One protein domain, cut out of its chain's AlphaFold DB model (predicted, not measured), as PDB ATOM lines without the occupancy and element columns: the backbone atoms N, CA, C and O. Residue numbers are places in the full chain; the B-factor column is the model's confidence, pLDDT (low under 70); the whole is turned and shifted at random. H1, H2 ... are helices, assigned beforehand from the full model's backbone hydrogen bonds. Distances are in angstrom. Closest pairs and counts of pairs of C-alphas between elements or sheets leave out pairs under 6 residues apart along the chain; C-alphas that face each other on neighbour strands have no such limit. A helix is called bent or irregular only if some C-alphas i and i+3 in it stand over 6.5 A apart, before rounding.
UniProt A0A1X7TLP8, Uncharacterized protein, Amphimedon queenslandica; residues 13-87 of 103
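Overview. This is residues 13 to 87 of the 103 residues of an uncharacterized protein of Amphimedon queenslandica (UniProt A0A1X7TLP8). The model is an open, flat frame with an empty middle, like three sides of a rectangle: the long helix H1 makes one side, the bare stretch of residues 55 to 66 makes the next, and the short helix H3 with the last residues, 79 to 87, folded back beside it makes the third. The small helix H2 sits at the corner where the end of H1 meets the bare stretch, while residues 13 to 34 of H1 stick out freely as an arm. The printed part has 75 residues with three named helices, H1, H2 and H3 in that order along the chain, and no named strand; the class is all helix, with 44 residues in the named helices. The whole is extended, with a radius of gyration of the C-alphas of 20.9 A, and the C-alphas span 49 by 43 by 19 A along their three main axes.

Arrangement. The printed part opens with H1, residues 13 to 39, the longest helix. Its residues 13 to 34 stand free, with no C-alpha 8 or more residues away along the chain within 10 A. A short link of 8 residues, 40 to 47, leads to H2, residues 48 to 54. H1 and H2 touch, H1 with residues 37 to 39 alone, and 6 pairs of C-alphas lie within 8 A. The closest C-alphas of the two helices are those of Asn 38 and Pro 48, 5.1 A apart. Their lines stand at a steep tilt of 62 degrees, and they run the same way. Their centres are 25.4 A apart. Residues 53 to 66 stand free, and 53 and 54 of these belong to H2. A long link of 14 residues, 55 to 68, then leads to H3, residues 69 to 78. H3 touches no helix: it is apart from H1 and apart from H2, with no C-alpha of either within 8 A of it. In H1, H2 and H3, each backbone O of residue i is within hydrogen-bond range of the N of residue i+4 wherever both lie in the helix.

Along the chain. H1 begins at Met 13, with its C-alpha at (96.486, 87.189, 46.550), and ends at Tyr 39, with its C-alpha at (81.159, 53.963, 33.306). Its 27 residues measure 38.9 A from first to last C-alpha. H2 has 7 residues, from Pro 48 to Gln 54, and measures 9.9 A. Residues 63 to 65, inside the stretch from 55 to 68, are a helical run too short to bear a name. H3 has 10 residues, from Val 69 to Ser 78, and measures 14.3 A; it ends at C-alpha 78 at (118.703, 51.595, 51.252). None of the three helices is bent.

Size, cuts and confidence. The two C-alphas farthest apart in the domain are those of Gly 44 and Ser 87, at 54.5 A. The first and last printed C-alphas, of Met 13 and Ser 87, are 36.7 A apart. The radius of gyration of the C-alphas is 1.84 times the 11.3 A of a compact globule of 75 residues. Without the stretches that stand free, 39 residues remain, spanning 52 by 19 by 18 A. The link from H2 to H3 is long, and the C-alphas of its residues 55 to 68 lie 15 to 24 A from the mean of the C-alphas. The printed part has no cut. The mean pLDDT of the printed part is 89.8, and 5 residues are under 70, namely residues 56 to 58 in the long link and residues 86 to 87.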
ATOM      1  N   MET A  13      97.898  87.539  46.392       94.19
ATOM      2  CA  MET A  13      96.486  87.189  46.550       94.19
ATOM      3  C   MET A  13      95.843  86.837  45.207       94.19
ATOM      4  O   MET A  13      95.174  85.812  45.098       94.19
ATOM      5  N   HIS A  14      96.073  87.633  44.161       94.12
ATOM      6  CA  HIS A  14      95.542  87.318  42.834       94.12
ATOM      7  C   HIS A  14      96.164  86.053  42.250       94.12
ATOM      8  O   HIS A  14      95.427  85.234  41.703       94.12
ATOM      9  N   LYS A  15      97.479  85.849  42.411       94.12
ATOM     10  CA  LYS A  15      98.142  84.597  42.014       94.12
ATOM     11  C   LYS A  15      97.466  83.401  42.681       94.12
ATOM     12  O   LYS A  15      97.055  82.476  41.987       94.12
ATOM     13  N   PHE A  16      97.278  83.454  44.002       95.50
ATOM     14  CA  PHE A  16      96.603  82.395  44.749       95.50
ATOM     15  C   PHE A  16      95.178  82.155  44.242       95.50
ATOM     16  O   PHE A  16      94.828  81.018  43.935       95.50
ATOM     17  N   CYS A  17      94.367  83.206  44.104       96.06
ATOM     18  CA  CYS A  17      92.990  83.079  43.631       96.06
ATOM     19  C   CYS A  17      92.919  82.475  42.221       96.06
ATOM     20  O   CYS A  17      92.126  81.562  41.990       96.06
ATOM     21  N   VAL A  18      93.762  82.936  41.290       95.56
ATOM     22  CA  VAL A  18      93.815  82.419  39.914       95.56
ATOM     23  C   VAL A  18      94.247  80.957  39.900       95.56
ATOM     24  O   VAL A  18      93.586  80.138  39.259       95.56
ATOM     25  N   SER A  19      95.312  80.603  40.624       95.38
ATOM     26  CA  SER A  19      95.766  79.217  40.746       95.38
ATOM     27  C   SER A  19      94.681  78.327  41.343       95.38
ATOM     28  O   SER A  19      94.362  77.290  40.768       95.38
ATOM     29  N   PHE A  20      94.058  78.751  42.444       96.88
ATOM     30  CA  PHE A  20      93.007  77.990  43.109       96.88
ATOM     31  C   PHE A  20      91.824  77.729  42.175       96.88
ATOM     32  O   PHE A  20      91.437  76.576  41.983       96.88
ATOM     33  N   VAL A  21      91.284  78.775  41.541       96.38
ATOM     34  CA  VAL A  21      90.160  78.640  40.604       96.38
ATOM     35  C   VAL A  21      90.536  77.738  39.430       96.38
ATOM     36  O   VAL A  21      89.767  76.843  39.083       96.38
ATOM     37  N   SER A  22      91.732  77.906  38.863       96.44
ATOM     38  CA  SER A  22      92.205  77.079  37.746       96.44
ATOM     39  C   SER A  22      92.301  75.602  38.135       96.44
ATOM     40  O   SER A  22      91.820  74.739  37.400       96.44
ATOM     41  N   CYS A  23      92.849  75.306  39.319       96.94
ATOM     42  CA  CYS A  23      92.906  73.952  39.861       96.94
ATOM     43  C   CYS A  23      91.508  73.361  40.068       96.94
ATOM     44  O   CYS A  23      91.285  72.215  39.690       96.94
ATOM     45  N   GLN A  24      90.557  74.123  40.618       97.00
ATOM     46  CA  GLN A  24      89.187  73.640  40.821       97.00
ATOM     47  C   GLN A  24      88.481  73.341  39.494       97.00
ATOM     48  O   GLN A  24      87.853  72.292  39.348       97.00
ATOM     49  N   VAL A  25      88.628  74.215  38.494       96.62
ATOM     50  CA  VAL A  25      88.042  74.005  37.161       96.62
ATOM     51  C   VAL A  25      88.633  72.762  36.494       96.62
ATOM     52  O   VAL A  25      87.884  71.910  36.007       96.62
ATOM     53  N   ALA A  26      89.960  72.612  36.522       97.00
ATOM     54  CA  ALA A  26      90.630  71.425  35.996       97.00
ATOM     55  C   ALA A  26      90.193  70.152  36.739       97.00
ATOM     56  O   ALA A  26      89.878  69.146  36.107       97.00
ATOM     57  N   HIS A  27      90.105  70.209  38.070       97.06
ATOM     58  CA  HIS A  27      89.693  69.085  38.906       97.06
ATOM     59  C   HIS A  27      88.283  68.591  38.560       97.06
ATOM     60  O   HIS A  27      88.074  67.389  38.402       97.06
ATOM     61  N   VAL A  28      87.325  69.504  38.370       96.88
ATOM     62  CA  VAL A  28      85.961  69.145  37.948       96.88
ATOM     63  C   VAL A  28      85.971  68.447  36.586       96.88
ATOM     64  O   VAL A  28      85.277  67.444  36.410       96.88
ATOM     65  N   GLY A  29      86.761  68.945  35.631       95.19
ATOM     66  CA  GLY A  29      86.909  68.324  34.312       95.19
ATOM     67  C   GLY A  29      87.489  66.911  34.390       95.19
ATOM     68  O   GLY A  29      86.912  65.977  33.831       95.19
ATOM     69  N   ILE A  30      88.579  66.740  35.143       97.12
ATOM     70  CA  ILE A  30      89.235  65.443  35.359       97.12
ATOM     71  C   ILE A  30      88.272  64.455  36.013       97.12
ATOM     72  O   ILE A  30      88.137  63.333  35.534       97.12
ATOM     73  N   LYS A  31      87.559  64.871  37.065       97.12
ATOM     74  CA  LYS A  31      86.594  64.012  37.756       97.12
ATOM     75  C   LYS A  31      85.529  63.481  36.795       97.12
ATOM     76  O   LYS A  31      85.313  62.276  36.730       97.12
ATOM     77  N   ARG A  32      84.923  64.368  36.000       96.38
ATOM     78  CA  ARG A  32      83.908  63.985  35.002       96.38
ATOM     79  C   ARG A  32      84.467  63.045  33.939       96.38
ATOM     80  O   ARG A  32      83.783  62.109  33.539       96.38
ATOM     81  N   PHE A  33      85.693  63.291  33.483       96.00
ATOM     82  CA  PHE A  33      86.365  62.420  32.523       96.00
ATOM     83  C   PHE A  33      86.583  61.016  33.098       96.00
ATOM     84  O   PHE A  33      86.196  60.040  32.461       96.00
ATOM     85  N   VAL A  34      87.144  60.915  34.307       96.00
ATOM     86  CA  VAL A  34      87.398  59.634  34.984       96.00
ATOM     87  C   VAL A  34      86.098  58.866  35.205       96.00
ATOM     88  O   VAL A  34      86.030  57.681  34.888       96.00
ATOM     89  N   GLU A  35      85.049  59.535  35.687       95.56
ATOM     90  CA  GLU A  35      83.726  58.926  35.843       95.56
ATOM     91  C   GLU A  35      83.205  58.414  34.493       95.56
ATOM     92  O   GLU A  35      82.900  57.231  34.356       95.56
ATOM     93  N   SER A  36      83.170  59.265  33.464       95.44
ATOM     94  CA  SER A  36      82.694  58.874  32.133       95.44
ATOM     95  C   SER A  36      83.480  57.700  31.551       95.44
ATOM     96  O   SER A  36      82.889  56.839  30.903       95.44
ATOM     97  N   TRP A  37      84.795  57.670  31.756       94.69
ATOM     98  CA  TRP A  37      85.655  56.585  31.309       94.69
ATOM     99  C   TRP A  37      85.329  55.275  32.033       94.69
ATOM    100  O   TRP A  37      85.149  54.241  31.391       94.69
ATOM    101  N   ASN A  38      85.185  55.319  33.357       94.38
ATOM    102  CA  ASN A  38      84.922  54.131  34.169       94.38
ATOM    103  C   ASN A  38      83.513  53.553  33.966       94.38
ATOM    104  O   ASN A  38      83.324  52.343  34.104       94.38
ATOM    105  N   TYR A  39      82.533  54.389  33.607       96.12
ATOM    106  CA  TYR A  39      81.159  53.963  33.306       96.12
ATOM    107  C   TYR A  39      80.923  53.603  31.831       96.12
ATOM    108  O   TYR A  39      79.854  53.099  31.481       96.12
ATOM    109  N   HIS A  40      81.899  53.832  30.957       95.06
ATOM    110  CA  HIS A  40      81.790  53.514  29.538       95.06
ATOM    111  C   HIS A  40      81.931  52.002  29.280       95.06
ATOM    112  O   HIS A  40      82.783  51.325  29.848       95.06
ATOM    113  N   ALA A  41      81.105  51.461  28.378       96.19
ATOM    114  CA  ALA A  41      81.192  50.067  27.955       96.19
ATOM    115  C   ALA A  41      82.264  49.866  26.872       96.19
ATOM    116  O   ALA A  41      82.115  50.344  25.746       96.19
ATOM    117  N   ILE A  42      83.300  49.089  27.187       94.75
ATOM    118  CA  ILE A  42      84.356  48.705  26.248       94.75
ATOM    119  C   ILE A  42      83.906  47.451  25.476       94.75
ATOM    120  O   ILE A  42      83.651  46.412  26.104       94.75
ATOM    121  N   PRO A  43      83.827  47.493  24.130       95.31
ATOM    122  CA  PRO A  43      83.421  46.345  23.320       95.31
ATOM    123  C   PRO A  43      84.247  45.091  23.622       95.31
ATOM    124  O   PRO A  43      85.476  45.128  23.641       95.31
ATOM    125  N   GLY A  44      83.562  43.977  23.886       94.38
ATOM    126  CA  GLY A  44      84.193  42.692  24.200       94.38
ATOM    127  C   GLY A  44      84.824  42.579  25.595       94.38
ATOM    128  O   GLY A  44      85.310  41.504  25.927       94.38
ATOM    129  N   LYS A  45      84.813  43.639  26.421       91.19
ATOM    130  CA  LYS A  45      85.335  43.605  27.802       91.19
ATOM    131  C   LYS A  45      84.276  43.900  28.864       91.19
ATOM    132  O   LYS A  45      84.275  43.248  29.898       91.19
ATOM    133  N   GLY A  46      83.373  44.851  28.614       92.56
ATOM    134  CA  GLY A  46      82.365  45.298  29.583       92.56
ATOM    135  C   GLY A  46      82.637  46.701  30.131       92.56
ATOM    136  O   GLY A  46      83.376  47.475  29.525       92.56
ATOM    137  N   ILE A  47      82.004  47.047  31.255       95.31
ATOM    138  CA  ILE A  47      82.118  48.369  31.899       95.31
ATOM    139  C   ILE A  47      83.189  48.295  33.001       95.31
ATOM    140  O   ILE A  47      83.012  47.483  33.911       95.31
ATOM    141  N   PRO A  48      84.257  49.118  32.972       93.06
ATOM    142  CA  PRO A  48      85.342  49.070  33.956       93.06
ATOM    143  C   PRO A  48      84.872  49.080  35.413       93.06
ATOM    144  O   PRO A  48      85.297  48.234  36.194       93.06
ATOM    145  N   GLU A  49      83.941  49.967  35.767       92.44
ATOM    146  CA  GLU A  49      83.375  50.041  37.119       92.44
ATOM    147  C   GLU A  49      82.671  48.735  37.527       92.44
ATOM    148  O   GLU A  49      82.834  48.243  38.643       92.44
ATOM    149  N   ALA A  50      81.901  48.131  36.616       92.19
ATOM    150  CA  ALA A  50      81.219  46.868  36.887       92.19
ATOM    151  C   ALA A  50      82.219  45.715  37.047       92.19
ATOM    152  O   ALA A  50      82.058  44.887  37.941       92.19
ATOM    153  N   LEU A  51      83.267  45.688  36.218       90.00
ATOM    154  CA  LEU A  51      84.340  44.697  36.303       90.00
ATOM    155  C   LEU A  51      85.104  44.816  37.624       90.00
ATOM    156  O   LEU A  51      85.342  43.802  38.268       90.00
ATOM    157  N   SER A  52      85.417  46.038  38.065       86.31
ATOM    158  CA  SER A  52      86.079  46.286  39.352       86.31
ATOM    159  C   SER A  52      85.250  45.783  40.538       86.31
ATOM    160  O   SER A  52      85.795  45.178  41.458       86.31
ATOM    161  N   ARG A  53      83.924  45.967  40.508       86.19
ATOM    162  CA  ARG A  53      83.027  45.454  41.560       86.19
ATOM    163  C   ARG A  53      82.888  43.934  41.545       86.19
ATOM    164  O   ARG A  53      82.675  43.339  42.595       86.19
ATOM    165  N   GLN A  54      82.958  43.319  40.366       85.00
ATOM    166  CA  GLN A  54      82.879  41.863  40.207       85.00
ATOM    167  C   GLN A  54      84.197  41.171  40.554       85.00
ATOM    168  O   GLN A  54      84.189  40.045  41.043       85.00
ATOM    169  N   ASN A  55      85.319  41.834  40.285       71.62
ATOM    170  CA  ASN A  55      86.652  41.311  40.497       71.62
ATOM    171  C   ASN A  55      87.579  42.457  40.906       71.62
ATOM    172  O   ASN A  55      88.170  43.139  40.067       71.62
ATOM    173  N   ASN A  56      87.686  42.690  42.210       67.31
ATOM    174  CA  ASN A  56      88.561  43.733  42.729       67.31
ATOM    175  C   ASN A  56      90.038  43.307  42.722       67.31
ATOM    176  O   ASN A  56      90.882  44.157  42.972       67.31
ATOM    177  N   TYR A  57      90.373  42.038  42.436       62.31
ATOM    178  CA  TYR A  57      91.727  41.470  42.580       62.31
ATOM    179  C   TYR A  57      92.389  41.779  43.942       62.31
ATOM    180  O   TYR A  57      93.591  41.582  44.111       62.31
ATOM    181  N   ILE A  58      91.609  42.243  44.925       65.00
ATOM    182  CA  ILE A  58      92.053  42.487  46.290       65.00
ATOM    183  C   ILE A  58      91.933  41.138  46.986       65.00
ATOM    184  O   ILE A  58      90.915  40.812  47.595       65.00
ATOM    185  N   SER A  59      92.966  40.320  46.827       70.81
ATOM    186  CA  SER A  59      93.159  39.161  47.688       70.81
ATOM    187  C   SER A  59      93.616  39.649  49.059       70.81
ATOM    188  O   SER A  59      94.412  40.585  49.154       70.81
ATOM    189  N   ALA A  60      93.121  39.016  50.123       77.19
ATOM    190  CA  ALA A  60      93.726  39.187  51.436       77.19
ATOM    191  C   ALA A  60      95.194  38.747  51.341       77.19
ATOM    192  O   ALA A  60      95.472  37.643  50.871       77.19
ATOM    193  N   ILE A  61      96.106  39.629  51.734       82.69
ATOM    194  CA  ILE A  61      97.523  39.300  51.899       82.69
ATOM    195  C   ILE A  61      97.746  38.840  53.334       82.69
ATOM    196  O   ILE A  61      97.029  39.286  54.239       82.69
ATOM    197  N   ASP A  62      98.697  37.932  53.542       86.38
ATOM    198  CA  ASP A  62      99.069  37.564  54.901       86.38
ATOM    199  C   ASP A  62      99.712  38.786  55.570       86.38
ATOM    200  O   ASP A  62     100.454  39.541  54.940       86.38
ATOM    201  N   ALA A  63      99.438  38.996  56.856       84.56
ATOM    202  CA  ALA A  63     100.121  40.036  57.614       84.56
ATOM    203  C   ALA A  63     101.642  39.801  57.642       84.56
ATOM    204  O   ALA A  63     102.394  40.761  57.762       84.56
ATOM    205  N   ALA A  64     102.088  38.549  57.486       88.69
ATOM    206  CA  ALA A  64     103.493  38.188  57.339       88.69
ATOM    207  C   ALA A  64     104.135  38.695  56.032       88.69
ATOM    208  O   ALA A  64     105.353  38.840  55.984       88.69
ATOM    209  N   ASP A  65     103.342  38.983  54.994       87.06
ATOM    210  CA  ASP A  65     103.835  39.539  53.726       87.06
ATOM    211  C   ASP A  65     103.998  41.069  53.784       87.06
ATOM    212  O   ASP A  65     104.556  41.679  52.869       87.06
ATOM    213  N   ILE A  66     103.488  41.711  54.843       88.62
ATOM    214  CA  ILE A  66     103.570  43.157  55.039       88.62
ATOM    215  C   ILE A  66     104.818  43.456  55.877       88.62
ATOM    216  O   ILE A  66     104.880  43.023  57.031       88.62
ATOM    217  N   PRO A  67     105.795  44.218  55.354       90.75
ATOM    218  CA  PRO A  67     106.952  44.607  56.145       90.75
ATOM    219  C   PRO A  67     106.513  45.460  57.335       90.75
ATOM    220  O   PRO A  67     105.583  46.272  57.247       90.75
ATOM    221  N   SER A  68     107.211  45.305  58.455       89.00
ATOM    222  CA  SER A  68     107.070  46.218  59.581       89.00
ATOM    223  C   SER A  68     107.445  47.647  59.175       89.00
ATOM    224  O   SER A  68     108.127  47.887  58.176       89.00
ATOM    225  N   VAL A  69     107.005  48.623  59.975       85.94
ATOM    226  CA  VAL A  69     107.313  50.042  59.737       85.94
ATOM    227  C   VAL A  69     108.823  50.270  59.631       85.94
ATOM    228  O   VAL A  69     109.264  50.982  58.736       85.94
ATOM    229  N   GLU A  70     109.607  49.629  60.498       88.19
ATOM    230  CA  GLU A  70     111.066  49.761  60.495       88.19
ATOM    231  C   GLU A  70     111.690  49.132  59.244       88.19
ATOM    232  O   GLU A  70     112.492  49.778  58.575       88.19
ATOM    233  N   GLU A  71     111.256  47.928  58.853       90.75
ATOM    234  CA  GLU A  71     111.742  47.264  57.633       90.75
ATOM    235  C   GLU A  71     111.422  48.074  56.371       90.75
ATOM    236  O   GLU A  71     112.252  48.175  55.469       90.75
ATOM    237  N   ALA A  72     110.236  48.684  56.304       91.19
ATOM    238  CA  ALA A  72     109.837  49.520  55.179       91.19
ATOM    239  C   ALA A  72     110.665  50.816  55.091       91.19
ATOM    240  O   ALA A  72     111.032  51.236  53.991       91.19
ATOM    241  N   ILE A  73     110.967  51.443  56.234       90.19
ATOM    242  CA  ILE A  73     111.826  52.635  56.302       90.19
ATOM    243  C   ILE A  73     113.248  52.282  55.863       90.19
ATOM    244  O   ILE A  73     113.801  52.962  54.999       90.19
ATOM    245  N   ASP A  74     113.817  51.210  56.418       92.06
ATOM    246  CA  ASP A  74     115.180  50.777  56.110       92.06
ATOM    247  C   ASP A  74     115.327  50.407  54.625       92.06
ATOM    248  O   ASP A  74     116.300  50.810  53.982       92.06
ATOM    249  N   LEU A  75     114.341  49.707  54.049       93.06
ATOM    250  CA  LEU A  75     114.325  49.382  52.622       93.06
ATOM    251  C   LEU A  75     114.336  50.653  51.762       93.06
ATOM    252  O   LEU A  75     115.176  50.783  50.873       93.06
ATOM    253  N   TYR A  76     113.455  51.612  52.055       92.00
ATOM    254  CA  TYR A  76     113.351  52.858  51.293       92.00
ATOM    255  C   TYR A  76     114.638  53.693  51.352       92.00
ATOM    256  O   TYR A  76     115.075  54.244  50.339       92.00
ATOM    257  N   GLU A  77     115.276  53.771  52.522       93.38
ATOM    258  CA  GLU A  77     116.556  54.471  52.678       93.38
ATOM    259  C   GLU A  77     117.707  53.732  51.978       93.38
ATOM    260  O   GLU A  77     118.578  54.374  51.384       93.38
ATOM    261  N   SER A  78     117.693  52.393  51.963       93.69
ATOM    262  CA  SER A  78     118.703  51.595  51.252       93.69
ATOM    263  C   SER A  78     118.673  51.795  49.729       93.69
ATOM    264  O   SER A  78     119.706  51.683  49.068       93.69
ATOM    265  N   GLU A  79     117.514  52.169  49.179       94.69
ATOM    266  CA  GLU A  79     117.323  52.499  47.763       94.69
ATOM    267  C   GLU A  79     117.625  53.977  47.434       94.69
ATOM    268  O   GLU A  79     117.422  54.424  46.303       94.69
ATOM    269  N   GLY A  80     118.145  54.749  48.396       92.19
ATOM    270  CA  GLY A  80     118.515  56.155  48.207       92.19
ATOM    271  C   GLY A  80     117.398  57.152  48.524       92.19
ATOM    272  O   GLY A  80     117.554  58.349  48.266       92.19
ATOM    273  N   GLY A  81     116.283  56.683  49.084       91.50
ATOM    274  CA  GLY A  81     115.264  57.533  49.680       91.50
ATOM    275  C   GLY A  81     115.745  58.199  50.975       91.50
ATOM    276  O   GLY A  81     116.726  57.790  51.589       91.50
ATOM    277  N   SER A  82     115.049  59.249  51.410       91.19
ATOM    278  CA  SER A  82     115.302  59.893  52.703       91.19
ATOM    279  C   SER A  82     113.980  60.199  53.390       91.19
ATOM    280  O   SER A  82     113.145  60.920  52.841       91.19
ATOM    281  N   LEU A  83     113.786  59.638  54.583       86.06
ATOM    282  CA  LEU A  83     112.613  59.882  55.415       86.06
ATOM    283  C   LEU A  83     113.028  60.600  56.697       86.06
ATOM    284  O   LEU A  83     114.098  60.375  57.256       86.06
ATOM    285  N   GLN A  84     112.154  61.469  57.198       81.56
ATOM    286  CA  GLN A  84     112.302  61.981  58.554       81.56
ATOM    287  C   GLN A  84     111.795  60.917  59.527       81.56
ATOM    288  O   GLN A  84     110.588  60.705  59.642       81.56
ATOM    289  N   ARG A  85     112.713  60.240  60.223       76.50
ATOM    290  CA  ARG A  85     112.344  59.316  61.302       76.50
ATOM    291  C   ARG A  85     111.687  60.097  62.443       76.50
ATOM    292  O   ARG A  85     112.169  61.164  62.831       76.50
ATOM    293  N   TYR A  86     110.594  59.564  62.988       69.25
ATOM    294  CA  TYR A  86     109.997  60.116  64.201       69.25
ATOM    295  C   TYR A  86     111.021  60.029  65.335       69.25
ATOM    296  O   TYR A  86     111.515  58.956  65.672       69.25
ATOM    297  N   SER A  87     111.363  61.178  65.914       63.06
ATOM    298  CA  SER A  87     112.206  61.223  67.103       63.06
ATOM    299  C   SER A  87     111.396  60.744  68.304       63.06
ATOM    300  O   SER A  87     110.298  61.243  68.543       63.06
TER     301      SER A  87